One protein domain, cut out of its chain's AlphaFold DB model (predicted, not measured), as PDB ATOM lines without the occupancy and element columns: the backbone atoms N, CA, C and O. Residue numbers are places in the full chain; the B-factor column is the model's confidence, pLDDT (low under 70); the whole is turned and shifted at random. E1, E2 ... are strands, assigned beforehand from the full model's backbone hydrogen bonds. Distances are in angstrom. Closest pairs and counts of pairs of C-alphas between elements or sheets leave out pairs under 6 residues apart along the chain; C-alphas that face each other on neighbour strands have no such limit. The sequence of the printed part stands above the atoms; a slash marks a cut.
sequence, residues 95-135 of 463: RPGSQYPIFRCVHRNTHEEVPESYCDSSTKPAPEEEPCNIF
ATOM      1  N   ARG A  95     -47.402  30.950 -43.412       47.03
ATOM      2  CA  ARG A  95     -47.562  31.298 -41.999       47.03
ATOM      3  C   ARG A  95     -47.700  32.828 -41.895       47.03
ATOM      4  O   ARG A  95     -47.179  33.528 -42.775       47.03
ATOM      5  N   PRO A  96     -48.335  33.357 -40.835       57.31
ATOM      6  CA  PRO A  96     -48.171  34.759 -40.473       57.31
ATOM      7  C   PRO A  96     -46.692  35.156 -40.551       57.31
ATOM      8  O   PRO A  96     -45.815  34.343 -40.249       57.31
ATOM      9  N   GLY A  97     -46.406  36.384 -40.983       58.41
ATOM     10  CA  GLY A  97     -45.046  36.887 -40.852       58.41
ATOM     11  C   GLY A  97     -44.749  37.080 -39.369       58.41
ATOM     12  O   GLY A  97     -45.599  37.583 -38.643       58.41
ATOM     13  N   SER A  98     -43.565  36.690 -38.919       62.91
ATOM     14  CA  SER A  98     -43.134  36.903 -37.538       62.91
ATOM     15  C   SER A  98     -42.205  38.111 -37.503       62.91
ATOM     16  O   SER A  98     -41.141  38.079 -38.126       62.91
ATOM     17  N   GLN A  99     -42.593  39.182 -36.807       68.75
ATOM     18  CA  GLN A  99     -41.693  40.298 -36.507       68.75
ATOM     19  C   GLN A  99     -41.237  40.217 -35.049       68.75
ATOM     20  O   GLN A  99     -42.008  39.849 -34.166       68.75
ATOM     21  N   TYR A 100     -39.978  40.566 -34.804       72.44
ATOM     22  CA  TYR A 100     -39.403  40.645 -33.464       72.44
ATOM     23  C   TYR A 100     -38.754  42.022 -33.270       72.44
ATOM     24  O   TYR A 100     -38.074  42.511 -34.182       72.44
ATOM     25  N   PRO A 101     -38.941  42.679 -32.113       72.88
ATOM     26  CA  PRO A 101     -38.305  43.960 -31.839       72.88
ATOM     27  C   PRO A 101     -36.791  43.782 -31.644       72.88
ATOM     28  O   PRO A 101     -36.334  43.015 -30.797       72.88
ATOM     29  N   ILE A 102     -35.991  44.520 -32.421       77.06
ATOM     30  CA  ILE A 102     -34.527  44.545 -32.287       77.06
ATOM     31  C   ILE A 102     -34.138  45.691 -31.348       77.06
ATOM     32  O   ILE A 102     -33.986  46.839 -31.766       77.06
ATOM     33  N   PHE A 103     -33.962  45.368 -30.068       80.81
ATOM     34  CA  PHE A 103     -33.449  46.305 -29.070       80.81
ATOM     35  C   PHE A 103     -31.947  46.552 -29.281       80.81
ATOM     36  O   PHE A 103     -31.151  45.613 -29.237       80.81
ATOM     37  N   ARG A 104     -31.572  47.820 -29.485       83.19
ATOM     38  CA  ARG A 104     -30.183  48.300 -29.593       83.19
ATOM     39  C   ARG A 104     -29.788  49.041 -28.320       83.19
ATOM     40  O   ARG A 104     -30.618  49.738 -27.737       83.19
ATOM     41  N   CYS A 105     -28.532  48.915 -27.901       83.12
ATOM     42  CA  CYS A 105     -28.014  49.686 -26.775       83.12
ATOM     43  C   CYS A 105     -27.731  51.126 -27.227       83.12
ATOM     44  O   CYS A 105     -27.023  51.337 -28.211       83.12
ATOM     45  N   VAL A 106     -28.293  52.118 -26.532       87.06
ATOM     46  CA  VAL A 106     -28.148  53.540 -26.885       87.06
ATOM     47  C   VAL A 106     -27.748  54.382 -25.680       87.06
ATOM     48  O   VAL A 106     -28.199  54.151 -24.556       87.06
ATOM     49  N   HIS A 107     -26.908  55.390 -25.904       84.00
ATOM     50  CA  HIS A 107     -26.468  56.285 -24.841       84.00
ATOM     51  C   HIS A 107     -27.612  57.202 -24.371       84.00
ATOM     52  O   HIS A 107     -28.185  57.966 -25.151       84.00
ATOM     53  N   ARG A 108     -27.917  57.152 -23.067       83.94
ATOM     54  CA  ARG A 108     -29.135  57.702 -22.436       83.94
ATOM     55  C   ARG A 108     -29.475  59.160 -22.779       83.94
ATOM     56  O   ARG A 108     -30.651  59.502 -22.786       83.94
ATOM     57  N   ASN A 109     -28.473  60.001 -23.041       84.75
ATOM     58  CA  ASN A 109     -28.663  61.440 -23.257       84.75
ATOM     59  C   ASN A 109     -28.486  61.885 -24.722       84.75
ATOM     60  O   ASN A 109     -28.806  63.027 -25.038       84.75
ATOM     61  N   THR A 110     -27.951  61.028 -25.601       87.50
ATOM     62  CA  THR A 110     -27.700  61.357 -27.025       87.50
ATOM     63  C   THR A 110     -28.434  60.436 -28.000       87.50
ATOM     64  O   THR A 110     -28.495  60.746 -29.184       87.50
ATOM     65  N   HIS A 111     -28.998  59.322 -27.516       78.56
ATOM     66  CA  HIS A 111     -29.648  58.258 -28.297       78.56
ATOM     67  C   HIS A 111     -28.761  57.612 -29.380       78.56
ATOM     68  O   HIS A 111     -29.254  56.899 -30.250       78.56
ATOM     69  N   GLU A 112     -27.450  57.832 -29.309       85.88
ATOM     70  CA  GLU A 112     -26.454  57.249 -30.207       85.88
ATOM     71  C   GLU A 112     -26.219  55.771 -29.862       85.88
ATOM     72  O   GLU A 112     -26.195  55.410 -28.682       85.88
ATOM     73  N   GLU A 113     -26.078  54.911 -30.875       82.62
ATOM     74  CA  GLU A 113     -25.873  53.470 -30.684       82.62
ATOM     75  C   GLU A 113     -24.471  53.186 -30.123       82.62
ATOM     76  O   GLU A 113     -23.461  53.619 -30.677       82.62
ATOM     77  N   VAL A 114     -24.415  52.446 -29.014       86.12
ATOM     78  CA  VAL A 114     -23.175  52.102 -28.302       86.12
ATOM     79  C   VAL A 114     -23.025  50.581 -28.170       86.12
ATOM     80  O   VAL A 114     -24.024  49.862 -28.256       86.12
ATOM     81  N   PRO A 115     -21.802  50.052 -27.961       84.31
ATOM     82  CA  PRO A 115     -21.594  48.611 -27.821       84.31
ATOM     83  C   PRO A 115     -22.455  48.000 -26.711       84.31
ATOM     84  O   PRO A 115     -22.617  48.580 -25.640       84.31
ATOM     85  N   GLU A 116     -22.980  46.797 -26.943       78.62
ATOM     86  CA  GLU A 116     -23.988  46.184 -26.066       78.62
ATOM     87  C   GLU A 116     -23.493  45.935 -24.625       78.62
ATOM     88  O   GLU A 116     -24.290  45.923 -23.694       78.62
ATOM     89  N   SER A 117     -22.173  45.873 -24.417       80.38
ATOM     90  CA  SER A 117     -21.519  45.833 -23.099       80.38
ATOM     91  C   SER A 117     -21.784  47.049 -22.199       80.38
ATOM     92  O   SER A 117     -21.474  46.990 -21.012       80.38
ATOM     93  N   TYR A 118     -22.302  48.156 -22.742       83.06
ATOM     94  CA  TYR A 118     -22.684  49.348 -21.974       83.06
ATOM     95  C   TYR A 118     -24.150  49.324 -21.494       83.06
ATOM     96  O   TYR A 118     -24.559  50.232 -20.772       83.06
ATOM     97  N   CYS A 119     -24.925  48.294 -21.854       82.44
ATOM     98  CA  CYS A 119     -26.276  48.058 -21.346       82.44
ATOM     99  C   CYS A 119     -26.317  46.827 -20.432       82.44
ATOM    100  O   CYS A 119     -25.641  45.829 -20.674       82.44
ATOM    101  N   ASP A 120     -27.152  46.877 -19.393       82.75
ATOM    102  CA  ASP A 120     -27.373  45.734 -18.508       82.75
ATOM    103  C   ASP A 120     -28.270  44.695 -19.201       82.75
ATOM    104  O   ASP A 120     -29.445  44.956 -19.489       82.75
ATOM    105  N   SER A 121     -27.721  43.505 -19.451       75.75
ATOM    106  CA  SER A 121     -28.414  42.407 -20.130       75.75
ATOM    107  C   SER A 121     -29.614  41.870 -19.346       75.75
ATOM    108  O   SER A 121     -30.526  41.326 -19.963       75.75
ATOM    109  N   SER A 122     -29.674  42.079 -18.025       75.94
ATOM    110  CA  SER A 122     -30.846  41.746 -17.203       75.94
ATOM    111  C   SER A 122     -32.032  42.693 -17.420       75.94
ATOM    112  O   SER A 122     -33.170  42.326 -17.136       75.94
ATOM    113  N   THR A 123     -31.788  43.891 -17.967       77.44
ATOM    114  CA  THR A 123     -32.832  44.880 -18.296       77.44
ATOM    115  C   THR A 123     -33.266  44.857 -19.762       77.44
ATOM    116  O   THR A 123     -34.206  45.561 -20.134       77.44
ATOM    117  N   LYS A 124     -32.610  44.050 -20.608       77.69
ATOM    118  CA  LYS A 124     -32.967  43.902 -22.023       77.69
ATOM    119  C   LYS A 124     -34.331  43.197 -22.131       77.69
ATOM    120  O   LYS A 124     -34.443  42.066 -21.658       77.69
ATOM    121  N   PRO A 125     -35.359  43.805 -22.755       79.00
ATOM    122  CA  PRO A 125     -36.649  43.144 -22.906       79.00
ATOM    123  C   PRO A 125     -36.521  41.881 -23.763       79.00
ATOM    124  O   PRO A 125     -35.751  41.844 -24.729       79.00
ATOM    125  N   ALA A 126     -37.298  40.851 -23.428       74.56
ATOM    126  CA  ALA A 126     -37.395  39.663 -24.264       74.56
ATOM    127  C   ALA A 126     -38.033  40.047 -25.618       74.56
ATOM    128  O   ALA A 126     -39.037  40.764 -25.626       74.56
ATOM    129  N   PRO A 127     -37.485  39.601 -26.763       70.75
ATOM    130  CA  PRO A 127     -38.124  39.806 -28.055       70.75
ATOM    131  C   PRO A 127     -39.337  38.875 -28.176       70.75
ATOM    132  O   PRO A 127     -39.196  37.699 -28.508       70.75
ATOM    133  N   GLU A 128     -40.521  39.401 -27.873       74.38
ATOM    134  CA  GLU A 128     -41.790  38.708 -28.103       74.38
ATOM    135  C   GLU A 128     -42.128  38.687 -29.607       74.38
ATOM    136  O   GLU A 128     -41.762  39.597 -30.357       74.38
ATOM    137  N   GLU A 129     -42.773  37.611 -30.062       68.50
ATOM    138  CA  GLU A 129     -43.073  37.376 -31.477       68.50
ATOM    139  C   GLU A 129     -44.421  38.005 -31.854       68.50
ATOM    140  O   GLU A 129     -45.485  37.456 -31.561       68.50
ATOM    141  N   GLU A 130     -44.392  39.151 -32.536       69.25
ATOM    142  CA  GLU A 130     -45.607  39.779 -33.052       69.25
ATOM    143  C   GLU A 130     -45.963  39.245 -34.454       69.25
ATOM    144  O   GLU A 130     -45.101  39.182 -35.340       69.25
ATOM    145  N   PRO A 131     -47.243  38.922 -34.723       62.69
ATOM    146  CA  PRO A 131     -47.688  38.540 -36.056       62.69
ATOM    147  C   PRO A 131     -47.810  39.776 -36.961       62.69
ATOM    148  O   PRO A 131     -48.707  40.606 -36.807       62.69
ATOM    149  N   CYS A 132     -46.942  39.877 -37.964       67.69
ATOM    150  CA  CYS A 132     -47.033  40.853 -39.043       67.69
ATOM    151  C   CYS A 132     -47.742  40.268 -40.284       67.69
ATOM    152  O   CYS A 132     -47.874  39.054 -40.460       67.69
ATOM    153  N   ASN A 133     -48.232  41.147 -41.167       63.09
ATOM    154  CA  ASN A 133     -49.084  40.791 -42.316       63.09
ATOM    155  C   ASN A 133     -50.420  40.108 -41.935       63.09
ATOM    156  O   ASN A 133     -50.924  39.254 -42.662       63.09
ATOM    157  N   ILE A 134     -51.028  40.511 -40.811       66.56
ATOM    158  CA  ILE A 134     -52.348  40.026 -40.353       66.56
ATOM    159  C   ILE A 134     -53.521  40.409 -41.271       66.56
ATOM    160  O   ILE A 134     -54.578  39.781 -41.215       66.56
ATOM    161  N   PHE A 135     -53.362  41.435 -42.111       71.00
ATOM    162  CA  PHE A 135     -54.394  41.843 -43.062       71.00
ATOM    163  C   PHE A 135     -54.450  40.866 -44.247       71.00
ATOM    164  O   PHE A 135     -53.403  40.543 -44.813       71.00
TER     165      PHE A 135
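What this domain is: This is residues 95 to 135 of the 463 residues of the protein "ADAM_spacer1 domain-containing protein" of Camelus ferus (UniProt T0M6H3). With little regular structure, this is one long, narrow loop pinched together near its two ends by a small ladder of two short strands, E1 and E2; residues 100 to 129 run away from it, wind round at the far end and come back. The printed part has 41 residues, of which 6 are in named strands, E1 then E2, antiparallel; there is no named helix and the class is all strand. It is elongated, 38 by 21 by 13 A, and only just extended, close to loose, with a radius of gyration of the C-alphas of 13.8 A.

How they stand to each other: E1, residues 97 to 99, and E2, residues 130 to 132, form a hairpin of antiparallel neighbour strands, their directions 132 degrees apart. C-alphas 97 and 132 face each other at 4.8 A. N 132 and O 97, 2.7 A, and N 99 and O 130, 2.9 A, are within hydrogen-bond range.

Where its parts are: E1 begins at C-alpha 97 (-45.046, 36.887, -40.852) and is 6.5 A long. E2 is 6.3 A long and ends at C-alpha 132 (-47.033, 40.853, -39.043).

The domain as a whole: The C-alphas farthest apart, of Arg 95 and Asn 109, are 40.2 A apart. The printed part has no cut; the link from E1 to E2 is long. Residues 95 to 99 and 129 to 134 have pLDDT under 70.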